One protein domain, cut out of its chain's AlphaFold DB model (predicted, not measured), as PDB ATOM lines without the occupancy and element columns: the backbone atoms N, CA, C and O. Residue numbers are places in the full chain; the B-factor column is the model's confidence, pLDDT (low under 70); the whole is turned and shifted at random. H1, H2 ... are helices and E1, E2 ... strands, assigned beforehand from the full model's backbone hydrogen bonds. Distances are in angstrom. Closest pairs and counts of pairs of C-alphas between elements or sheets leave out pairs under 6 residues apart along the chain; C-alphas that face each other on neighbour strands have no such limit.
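This is residues 3 to 79 of the 108 residues of an uncharacterized protein of Photorhabdus luminescens (UniProt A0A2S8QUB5). The chain is wound in three stacked, flattened turns that make a thin sandwich, with one helix, H1, sticking out beyond it after the last turn. Each turn runs out along one sheet, E1 E3 E5, and folds back along the other, E2 E4 E6; the two sheets lie face to face and their strands are nearly in line. The printed part has 77 residues, with six named strands and then one named helix in the order E1 E2 E3 E4 E5 E6 H1, both sheets being parallel throughout and the class mixed, helices and strands. The whole is loose, with a radius of gyration of the C-alphas of 15.6 A, and only just elongated, spanning 50 by 25 by 15 A.

One sheet holds E1, residues 6 to 12, E3, residues 25 to 31, and E5, residues 44 to 50, each 20.2 A from first to last C-alpha. E1 begins at C-alpha 6, (-43.607, -10.556, -28.104). The other sheet holds E2, residues 17 to 22 and 16.7 A long, E4, residues 36 to 41 and 16.6 A, and E6, residues 55 to 60 and 16.4 A. E6 ends at C-alpha 60, (-43.236, -17.950, -41.128). H1, residues 66 to 78, is 17.9 A long and ends at C-alpha 78, (-18.565, -3.817, -50.003).

In the first sheet E3 is the inner strand, parallel to E1 at 3 degrees and to E5 at 1 degree. N 9 and O 27 are 2.8 A apart, and N 28 and O 46 are 2.8 A apart, both within hydrogen-bond range. In the second sheet E4 is the inner strand, parallel to E2 at 1 degree and to E6 at 4 degrees; N 39 and O 19 are 2.8 A apart, and N 58 and O 38 are 2.8 A apart, again within hydrogen-bond range. The sheets form a sandwich, two sheets face to face, 9.0 A centre to centre with best planes 5 degrees apart. Between them, the closest C-alphas of E3 and E4 are those of Asn 26 and Cys 40, 6.8 A apart. H1 is not on either sheet, and it is apart from E1, E2, E3, E4 and E5. In H1 every O i to N i+4 pair is within hydrogen-bond range.

The C-alphas of Gly 15 and Leu 78, the two farthest apart, are 50.3 A from each other. Residues 66 to 79, of which 66 to 78 belong to H1, stand free; the body without them spans 36 by 17 by 14 A. The printed part has no cut, and its six links between named elements are tight. Mean pLDDT of the printed part is 82.5, with residues 63 to 69 and 72 to 79 under 70.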
ATOM      1  N   TRP A   3     -51.248 -14.179 -29.129       81.00
ATOM      2  CA  TRP A   3     -51.185 -13.013 -30.012       81.00
ATOM      3  C   TRP A   3     -50.662 -11.810 -29.231       81.00
ATOM      4  O   TRP A   3     -51.207 -11.455 -28.189       81.00
ATOM      5  N   GLY A   4     -49.616 -11.170 -29.747       80.69
ATOM      6  CA  GLY A   4     -48.933 -10.082 -29.051       80.69
ATOM      7  C   GLY A   4     -47.668  -9.642 -29.779       80.69
ATOM      8  O   GLY A   4     -47.217 -10.315 -30.700       80.69
ATOM      9  N   LYS A   5     -47.075  -8.502 -29.395       82.50
ATOM     10  CA  LYS A   5     -45.803  -8.047 -29.996       82.50
ATOM     11  C   LYS A   5     -44.677  -9.050 -29.735       82.50
ATOM     12  O   LYS A   5     -43.961  -9.395 -30.668       82.50
ATOM     13  N   TYR A   6     -44.565  -9.532 -28.502       84.75
ATOM     14  CA  TYR A   6     -43.607 -10.556 -28.104       84.75
ATOM     15  C   TYR A   6     -44.333 -11.643 -27.320       84.75
ATOM     16  O   TYR A   6     -44.950 -11.340 -26.303       84.75
ATOM     17  N   ASN A   7     -44.278 -12.884 -27.797       87.19
ATOM     18  CA  ASN A   7     -44.928 -14.023 -27.152       87.19
ATOM     19  C   ASN A   7     -43.872 -15.009 -26.662       87.19
ATOM     20  O   ASN A   7     -42.963 -15.361 -27.412       87.19
ATOM     21  N   VAL A   8     -44.019 -15.485 -25.427       89.50
ATOM     22  CA  VAL A   8     -43.182 -16.542 -24.854       89.50
ATOM     23  C   VAL A   8     -44.094 -17.653 -24.347       89.50
ATOM     24  O   VAL A   8     -45.012 -17.383 -23.578       89.50
ATOM     25  N   ASN A   9     -43.863 -18.891 -24.776       86.69
ATOM     26  CA  ASN A   9     -44.552 -20.070 -24.254       86.69
ATOM     27  C   ASN A   9     -43.528 -21.085 -23.785       86.69
ATOM     28  O   ASN A   9     -42.606 -21.437 -24.518       86.69
ATOM     29  N   THR A  10     -43.732 -21.584 -22.578       90.69
ATOM     30  CA  THR A  10     -42.916 -22.635 -21.989       90.69
ATOM     31  C   THR A  10     -43.844 -23.745 -21.534       90.69
ATOM     32  O   THR A  10     -44.707 -23.511 -20.686       90.69
ATOM     33  N   LYS A  11     -43.683 -24.949 -22.076       88.56
ATOM     34  CA  LYS A  11     -44.415 -26.128 -21.610       88.56
ATOM     35  C   LYS A  11     -43.443 -27.159 -21.067       88.56
ATOM     36  O   LYS A  11     -42.484 -27.515 -21.742       88.56
ATOM     37  N   VAL A  12     -43.722 -27.641 -19.862       91.38
ATOM     38  CA  VAL A  12     -42.994 -28.741 -19.230       91.38
ATOM     39  C   VAL A  12     -43.952 -29.908 -19.038       91.38
ATOM     40  O   VAL A  12     -45.088 -29.708 -18.600       91.38
ATOM     41  N   GLY A  13     -43.504 -31.107 -19.390       88.94
ATOM     42  CA  GLY A  13     -44.252 -32.347 -19.228       88.94
ATOM     43  C   GLY A  13     -44.526 -33.075 -20.541       88.94
ATOM     44  O   GLY A  13     -44.382 -32.529 -21.641       88.94
ATOM     45  N   ASN A  14     -44.925 -34.333 -20.382       91.31
ATOM     46  CA  ASN A  14     -45.084 -35.268 -21.483       91.31
ATOM     47  C   ASN A  14     -46.461 -35.145 -22.149       91.31
ATOM     48  O   ASN A  14     -47.439 -34.718 -21.530       91.31
ATOM     49  N   GLY A  15     -46.534 -35.561 -23.410       89.69
ATOM     50  CA  GLY A  15     -47.760 -35.626 -24.197       89.69
ATOM     51  C   GLY A  15     -47.803 -34.616 -25.341       89.69
ATOM     52  O   GLY A  15     -46.778 -34.202 -25.878       89.69
ATOM     53  N   LEU A  16     -49.021 -34.256 -25.749       89.56
ATOM     54  CA  LEU A  16     -49.262 -33.371 -26.883       89.56
ATOM     55  C   LEU A  16     -49.052 -31.901 -26.495       89.56
ATOM     56  O   LEU A  16     -49.694 -31.381 -25.578       89.56
ATOM     57  N   ASN A  17     -48.199 -31.209 -27.242       87.69
ATOM     58  CA  ASN A  17     -48.031 -29.764 -27.158       87.69
ATOM     59  C   ASN A  17     -48.389 -29.123 -28.498       87.69
ATOM     60  O   ASN A  17     -47.748 -29.414 -29.502       87.69
ATOM     61  N   VAL A  18     -49.386 -28.235 -28.511       90.12
ATOM     62  CA  VAL A  18     -49.776 -27.469 -29.702       90.12
ATOM     63  C   VAL A  18     -49.694 -25.983 -29.393       90.12
ATOM     64  O   VAL A  18     -50.442 -25.470 -28.557       90.12
ATOM     65  N   ALA A  19     -48.800 -25.280 -30.082       87.88
ATOM     66  CA  ALA A  19     -48.603 -23.846 -29.916       87.88
ATOM     67  C   ALA A  19     -48.815 -23.115 -31.245       87.88
ATOM     68  O   ALA A  19     -48.223 -23.456 -32.263       87.88
ATOM     69  N   VAL A  20     -49.659 -22.082 -31.227       91.12
ATOM     70  CA  VAL A  20     -49.823 -21.153 -32.351       91.12
ATOM     71  C   VAL A  20     -49.547 -19.751 -31.842       91.12
ATOM     72  O   VAL A  20     -50.208 -19.303 -30.896       91.12
ATOM     73  N   MET A  21     -48.573 -19.079 -32.449       89.81
ATOM     74  CA  MET A  21     -48.101 -17.763 -32.029       89.81
ATOM     75  C   MET A  21     -48.052 -16.786 -33.191       89.81
ATOM     76  O   MET A  21     -47.561 -17.124 -34.269       89.81
ATOM     77  N   LYS A  22     -48.499 -15.554 -32.951       86.62
ATOM     78  CA  LYS A  22     -48.441 -14.469 -33.933       86.62
ATOM     79  C   LYS A  22     -47.958 -13.175 -33.281       86.62
ATOM     80  O   LYS A  22     -48.515 -12.765 -32.259       86.62
ATOM     81  N   GLY A  23     -46.950 -12.533 -33.873       84.94
ATOM     82  CA  GLY A  23     -46.341 -11.338 -33.291       84.94
ATOM     83  C   GLY A  23     -45.158 -10.752 -34.056       84.94
ATOM     84  O   GLY A  23     -44.919 -11.076 -35.211       84.94
ATOM     85  N   GLN A  24     -44.383  -9.889 -33.396       82.38
ATOM     86  CA  GLN A  24     -43.084  -9.420 -33.902       82.38
ATOM     87  C   GLN A  24     -41.935 -10.325 -33.448       82.38
ATOM     88  O   GLN A  24     -40.988 -10.520 -34.210       82.38
ATOM     89  N   GLY A  25     -42.047 -10.931 -32.264       82.75
ATOM     90  CA  GLY A  25     -41.135 -11.962 -31.781       82.75
ATOM     91  C   GLY A  25     -41.868 -13.086 -31.051       82.75
ATOM     92  O   GLY A  25     -42.751 -12.822 -30.243       82.75
ATOM     93  N   ASN A  26     -41.500 -14.335 -31.316       87.62
ATOM     94  CA  ASN A  26     -42.086 -15.512 -30.678       87.62
ATOM     95  C   ASN A  26     -40.971 -16.407 -30.130       87.62
ATOM     96  O   ASN A  26     -40.029 -16.714 -30.857       87.62
ATOM     97  N   ALA A  27     -41.098 -16.853 -28.884       88.62
ATOM     98  CA  ALA A  27     -40.222 -17.837 -28.264       88.62
ATOM     99  C   ALA A  27     -41.065 -18.986 -27.704       88.62
ATOM    100  O   ALA A  27     -41.898 -18.782 -26.824       88.62
ATOM    101  N   ASN A  28     -40.861 -20.197 -28.204       87.75
ATOM    102  CA  ASN A  28     -41.550 -21.386 -27.719       87.75
ATOM    103  C   ASN A  28     -40.531 -22.409 -27.221       87.75
ATOM    104  O   ASN A  28     -39.609 -22.765 -27.949       87.75
ATOM    105  N   ILE A  29     -40.703 -22.885 -25.994       90.94
ATOM    106  CA  ILE A  29     -39.834 -23.876 -25.364       90.94
ATOM    107  C   ILE A  29     -40.712 -25.010 -24.845       90.94
ATOM    108  O   ILE A  29     -41.621 -24.791 -24.044       90.94
ATOM    109  N   HIS A  30     -40.443 -26.233 -25.283       92.12
ATOM    110  CA  HIS A  30     -41.098 -27.435 -24.778       92.12
ATOM    111  C   HIS A  30     -40.054 -28.381 -24.203       92.12
ATOM    112  O   HIS A  30     -39.123 -28.770 -24.902       92.12
ATOM    113  N   VAL A  31     -40.217 -28.741 -22.936       93.44
ATOM    114  CA  VAL A  31     -39.401 -29.737 -22.241       93.44
ATOM    115  C   VAL A  31     -40.282 -30.923 -21.851       93.44
ATOM    116  O   VAL A  31     -41.180 -30.779 -21.023       93.44
ATOM    117  N   GLY A  32     -40.046 -32.088 -22.446       91.44
ATOM    118  CA  GLY A  32     -40.794 -33.319 -22.190       91.44
ATOM    119  C   GLY A  32     -40.971 -34.177 -23.440       91.44
ATOM    120  O   GLY A  32     -40.770 -33.721 -24.568       91.44
ATOM    121  N   ASP A  33     -41.371 -35.424 -23.224       92.88
ATOM    122  CA  ASP A  33     -41.536 -36.416 -24.284       92.88
ATOM    123  C   ASP A  33     -42.931 -36.346 -24.915       92.88
ATOM    124  O   ASP A  33     -43.930 -36.132 -24.230       92.88
ATOM    125  N   GLY A  34     -43.030 -36.580 -26.221       91.44
ATOM    126  CA  GLY A  34     -44.302 -36.648 -26.943       91.44
ATOM    127  C   GLY A  34     -44.328 -35.809 -28.213       91.44
ATOM    128  O   GLY A  34     -43.291 -35.389 -28.725       91.44
ATOM    129  N   LEU A  35     -45.528 -35.583 -28.744       91.81
ATOM    130  CA  LEU A  35     -45.748 -34.868 -29.999       91.81
ATOM    131  C   LEU A  35     -45.796 -33.353 -29.757       91.81
ATOM    132  O   LEU A  35     -46.662 -32.856 -29.037       91.81
ATOM    133  N   GLY A  36     -44.888 -32.613 -30.390       90.06
ATOM    134  CA  GLY A  36     -44.881 -31.152 -30.384       90.06
ATOM    135  C   GLY A  36     -45.242 -30.596 -31.756       90.06
ATOM    136  O   GLY A  36     -44.529 -30.848 -32.720       90.06
ATOM    137  N   ILE A  37     -46.319 -29.821 -31.848       91.12
ATOM    138  CA  ILE A  37     -46.734 -29.108 -33.057       91.12
ATOM    139  C   ILE A  37     -46.696 -27.614 -32.764       91.12
ATOM    140  O   ILE A  37     -47.320 -27.122 -31.823       91.12
ATOM    141  N   ASN A  38     -45.967 -26.870 -33.580       91.38
ATOM    142  CA  ASN A  38     -45.802 -25.442 -33.403       91.38
ATOM    143  C   ASN A  38     -46.007 -24.694 -34.721       91.38
ATOM    144  O   ASN A  38     -45.442 -25.068 -35.742       91.38
ATOM    145  N   ALA A  39     -46.776 -23.611 -34.682       91.75
ATOM    146  CA  ALA A  39     -46.954 -22.684 -35.789       91.75
ATOM    147  C   ALA A  39     -46.665 -21.255 -35.311       91.75
ATOM    148  O   ALA A  39     -47.430 -20.674 -34.539       91.75
ATOM    149  N   CYS A  40     -45.558 -20.678 -35.763       88.62
ATOM    150  CA  CYS A  40     -45.136 -19.330 -35.405       88.62
ATOM    151  C   CYS A  40     -45.161 -18.411 -36.624       88.62
ATOM    152  O   CYS A  40     -44.607 -18.738 -37.672       88.62
ATOM    153  N   TYR A  41     -45.745 -17.225 -36.463       87.75
ATOM    154  CA  TYR A  41     -45.708 -16.159 -37.457       87.75
ATOM    155  C   TYR A  41     -45.196 -14.865 -36.822       87.75
ATOM    156  O   TYR A  41     -45.928 -14.198 -36.089       87.75
ATOM    157  N   ALA A  42     -43.913 -14.559 -37.028       84.94
ATOM    158  CA  ALA A  42     -43.276 -13.332 -36.549       84.94
ATOM    159  C   ALA A  42     -41.933 -13.062 -37.227       84.94
ATOM    160  O   ALA A  42     -41.313 -13.959 -37.789       84.94
ATOM    161  N   ARG A  43     -41.450 -11.817 -37.142       83.06
ATOM    162  CA  ARG A  43     -40.137 -11.421 -37.686       83.06
ATOM    163  C   ARG A  43     -38.995 -12.248 -37.109       83.06
ATOM    164  O   ARG A  43     -38.077 -12.611 -37.839       83.06
ATOM    165  N   ASN A  44     -39.090 -12.554 -35.819       82.38
ATOM    166  CA  ASN A  44     -38.113 -13.325 -35.069       82.38
ATOM    167  C   ASN A  44     -38.833 -14.484 -34.369       82.38
ATOM    168  O   ASN A  44     -39.581 -14.262 -33.423       82.38
ATOM    169  N   ASN A  45     -38.614 -15.717 -34.825       86.31
ATOM    170  CA  ASN A  45     -39.176 -16.917 -34.203       86.31
ATOM    171  C   ASN A  45     -38.044 -17.760 -33.609       86.31
ATOM    172  O   ASN A  45     -37.080 -18.064 -34.309       86.31
ATOM    173  N   ALA A  46     -38.182 -18.170 -32.354       89.56
ATOM    174  CA  ALA A  46     -37.306 -19.120 -31.683       89.56
ATOM    175  C   ALA A  46     -38.158 -20.268 -31.140       89.56
ATOM    176  O   ALA A  46     -39.143 -20.037 -30.440       89.56
ATOM    177  N   VAL A  47     -37.810 -21.504 -31.485       90.19
ATOM    178  CA  VAL A  47     -38.571 -22.687 -31.086       90.19
ATOM    179  C   VAL A  47     -37.593 -23.766 -30.654       90.19
ATOM    180  O   VAL A  47     -36.695 -24.121 -31.412       90.19
ATOM    181  N   VAL A  48     -37.757 -24.266 -29.433       90.69
ATOM    182  CA  VAL A  48     -36.875 -25.253 -28.813       90.69
ATOM    183  C   VAL A  48     -37.723 -26.394 -28.266       90.69
ATOM    184  O   VAL A  48     -38.663 -26.161 -27.506       90.69
ATOM    185  N   LYS A  49     -37.375 -27.631 -28.631       92.00
ATOM    186  CA  LYS A  49     -37.903 -28.850 -28.016       92.00
ATOM    187  C   LYS A  49     -36.759 -29.627 -27.378       92.00
ATOM    188  O   LYS A  49     -35.729 -29.833 -28.014       92.00
ATOM    189  N   ILE A  50     -36.964 -30.072 -26.145       92.00
ATOM    190  CA  ILE A  50     -36.055 -30.936 -25.393       92.00
ATOM    191  C   ILE A  50     -36.858 -32.153 -24.923       92.00
ATOM    192  O   ILE A  50     -37.844 -31.985 -24.212       92.00
ATOM    193  N   GLY A  51     -36.440 -33.356 -25.316       91.44
ATOM    194  CA  GLY A  51     -37.148 -34.616 -25.049       91.44
ATOM    195  C   GLY A  51     -37.374 -35.438 -26.320       91.44
ATOM    196  O   GLY A  51     -37.099 -34.974 -27.430       91.44
ATOM    197  N   ASN A  52     -37.874 -36.659 -26.161       91.56
ATOM    198  CA  ASN A  52     -38.111 -37.614 -27.241       91.56
ATOM    199  C   ASN A  52     -39.498 -37.454 -27.886       91.56
ATOM    200  O   ASN A  52     -40.437 -36.912 -27.305       91.56
ATOM    201  N   GLY A  53     -39.641 -37.953 -29.114       91.00
ATOM    202  CA  GLY A  53     -40.895 -37.956 -29.874       91.00
ATOM    203  C   GLY A  53     -40.952 -36.902 -30.976       91.00
ATOM    204  O   GLY A  53     -40.042 -36.086 -31.140       91.00
ATOM    205  N   ASP A  54     -42.053 -36.888 -31.717       92.50
ATOM    206  CA  ASP A  54     -42.153 -36.123 -32.958       92.50
ATOM    207  C   ASP A  54     -42.270 -34.614 -32.723       92.50
ATOM    208  O   ASP A  54     -42.871 -34.138 -31.751       92.50
ATOM    209  N   PHE A  55     -41.657 -33.836 -33.610       90.31
ATOM    210  CA  PHE A  55     -41.648 -32.386 -33.520       90.31
ATOM    211  C   PHE A  55     -41.833 -31.746 -34.887       90.31
ATOM    212  O   PHE A  55     -40.973 -31.841 -35.760       90.31
ATOM    213  N   TYR A  56     -42.948 -31.048 -35.040       92.38
ATOM    214  CA  TYR A  56     -43.302 -30.322 -36.244       92.38
ATOM    215  C   TYR A  56     -43.353 -28.837 -35.917       92.38
ATOM    216  O   TYR A  56     -44.175 -28.394 -35.116       92.38
ATOM    217  N   SER A  57     -42.480 -28.053 -36.547       89.12
ATOM    218  CA  SER A  57     -42.483 -26.599 -36.410       89.12
ATOM    219  C   SER A  57     -42.648 -25.942 -37.768       89.12
ATOM    220  O   SER A  57     -41.834 -26.132 -38.667       89.12
ATOM    221  N   PHE A  58     -43.673 -25.110 -37.886       89.25
ATOM    222  CA  PHE A  58     -43.900 -24.234 -39.018       89.25
ATOM    223  C   PHE A  58     -43.627 -22.796 -38.585       89.25
ATOM    224  O   PHE A  58     -44.315 -22.256 -37.721       89.25
ATOM    225  N   SER A  59     -42.609 -22.174 -39.170       85.12
ATOM    226  CA  SER A  59     -42.206 -20.809 -38.837       85.12
ATOM    227  C   SER A  59     -42.264 -19.948 -40.086       85.12
ATOM    228  O   SER A  59     -41.514 -20.168 -41.032       85.12
ATOM    229  N   ALA A  60     -43.129 -18.944 -40.075       83.06
ATOM    230  CA  ALA A  60     -43.236 -17.950 -41.128       83.06
ATOM    231  C   ALA A  60     -42.861 -16.564 -40.572       83.06
ATOM    232  O   ALA A  60     -43.030 -16.280 -39.382       83.06
ATOM    233  N   THR A  61     -42.293 -15.703 -41.417       79.12
ATOM    234  CA  THR A  61     -41.784 -14.391 -40.997       79.12
ATOM    235  C   THR A  61     -42.613 -13.243 -41.559       79.12
ATOM    236  O   THR A  61     -42.800 -13.136 -42.768       79.12
ATOM    237  N   GLU A  62     -43.099 -12.359 -40.680       70.00
ATOM    238  CA  GLU A  62     -43.783 -11.104 -41.041       70.00
ATOM    239  C   GLU A  62     -42.760 -10.029 -41.438       70.00
ATOM    240  O   GLU A  62     -42.624  -8.981 -40.799       70.00
ATOM    241  N   ASN A  63     -41.964 -10.294 -42.470       61.56
ATOM    242  CA  ASN A  63     -41.009  -9.315 -42.971       61.56
ATOM    243  C   ASN A  63     -40.873  -9.413 -44.489       61.56
ATOM    244  O   ASN A  63     -40.090 -10.197 -45.015       61.56
ATOM    245  N   GLY A  64     -41.551  -8.505 -45.193       60.09
ATOM    246  CA  GLY A  64     -41.208  -8.105 -46.562       60.09
ATOM    247  C   GLY A  64     -39.864  -7.362 -46.632       60.09
ATOM    248  O   GLY A  64     -39.794  -6.260 -47.160       60.09
ATOM    249  N   LYS A  65     -38.796  -7.926 -46.052       61.06
ATOM    250  CA  LYS A  65     -37.474  -7.293 -45.867       61.06
ATOM    251  C   LYS A  65     -36.349  -8.029 -46.593       61.06
ATOM    252  O   LYS A  65     -35.200  -8.010 -46.159       61.06
ATOM    253  N   LEU A  66     -36.669  -8.604 -47.747       59.69
ATOM    254  CA  LEU A  66     -35.667  -9.046 -48.712       59.69
ATOM    255  C   LEU A  66     -34.693  -7.887 -49.017       59.69
ATOM    256  O   LEU A  66     -33.483  -8.058 -48.950       59.69
ATOM    257  N   SER A  67     -35.221  -6.672 -49.209       57.47
ATOM    258  CA  SER A  67     -34.455  -5.438 -49.442       57.47
ATOM    259  C   SER A  67     -33.489  -5.089 -48.307       57.47
ATOM    260  O   SER A  67     -32.325  -4.817 -48.563       57.47
ATOM    261  N   SER A  68     -33.928  -5.166 -47.049       63.16
ATOM    262  CA  SER A  68     -33.086  -4.884 -45.875       63.16
ATOM    263  C   SER A  68     -31.976  -5.920 -45.670       63.16
ATOM    264  O   SER A  68     -30.928  -5.570 -45.135       63.16
ATOM    265  N   LEU A  69     -32.192  -7.176 -46.072       69.12
ATOM    266  CA  LEU A  69     -31.164  -8.222 -46.084       69.12
ATOM    267  C   LEU A  69     -30.168  -8.008 -47.229       69.12
ATOM    268  O   LEU A  69     -28.964  -8.080 -47.004       69.12
ATOM    269  N   PHE A  70     -30.652  -7.681 -48.430       70.44
ATOM    270  CA  PHE A  70     -29.802  -7.354 -49.579       70.44
ATOM    271  C   PHE A  70     -28.939  -6.112 -49.340       70.44
ATOM    272  O   PHE A  70     -27.777  -6.100 -49.736       70.44
ATOM    273  N   GLU A  71     -29.468  -5.093 -48.663       70.62
ATOM    274  CA  GLU A  71     -28.699  -3.921 -48.231       70.62
ATOM    275  C   GLU A  71     -27.592  -4.320 -47.248       70.62
ATOM    276  O   GLU A  71     -26.445  -3.926 -47.434       70.62
ATOM    277  N   HIS A  72     -27.900  -5.180 -46.269       65.44
ATOM    278  CA  HIS A  72     -26.919  -5.660 -45.291       65.44
ATOM    279  C   HIS A  72     -25.828  -6.528 -45.939       65.44
ATOM    280  O   HIS A  72     -24.652  -6.405 -45.595       65.44
ATOM    281  N   ILE A  73     -26.194  -7.369 -46.914       68.19
ATOM    282  CA  ILE A  73     -25.244  -8.172 -47.695       68.19
ATOM    283  C   ILE A  73     -24.371  -7.254 -48.555       68.19
ATOM    284  O   ILE A  73     -23.158  -7.406 -48.546       68.19
ATOM    285  N   LYS A  74     -24.936  -6.240 -49.224       61.22
ATOM    286  CA  LYS A  74     -24.137  -5.258 -49.979       61.22
ATOM    287  C   LYS A  74     -23.179  -4.485 -49.073       61.22
ATOM    288  O   LYS A  74     -22.024  -4.314 -49.441       61.22
ATOM    289  N   GLN A  75     -23.619  -4.073 -47.886       58.59
ATOM    290  CA  GLN A  75     -22.770  -3.401 -46.900       58.59
ATOM    291  C   GLN A  75     -21.677  -4.313 -46.337       58.59
ATOM    292  O   GLN A  75     -20.588  -3.837 -46.056       58.59
ATOM    293  N   THR A  76     -21.933  -5.613 -46.201       62.78
ATOM    294  CA  THR A  76     -20.942  -6.574 -45.692       62.78
ATOM    295  C   THR A  76     -19.936  -6.969 -46.778       62.78
ATOM    296  O   THR A  76     -18.743  -7.056 -46.503       62.78
ATOM    297  N   THR A  77     -20.380  -7.121 -48.031       57.59
ATOM    298  CA  THR A  77     -19.521  -7.488 -49.172       57.59
ATOM    299  C   THR A  77     -18.759  -6.291 -49.758       57.59
ATOM    300  O   THR A  77     -17.703  -6.480 -50.353       57.59
ATOM    301  N   LEU A  78     -19.242  -5.054 -49.567       57.69
ATOM    302  CA  LEU A  78     -18.565  -3.817 -50.003       57.69
ATOM    303  C   LEU A  78     -17.981  -2.989 -48.837       57.69
ATOM    304  O   LEU A  78     -17.421  -1.922 -49.076       57.69
ATOM    305  N   GLY A  79     -18.112  -3.447 -47.584       55.53
ATOM    306  CA  GLY A  79     -17.761  -2.679 -46.376       55.53
ATOM    307  C   GLY A  79     -16.517  -3.124 -45.610       55.53
ATOM    308  O   GLY A  79     -16.142  -2.450 -44.650       55.53
TER     309      GLY A  79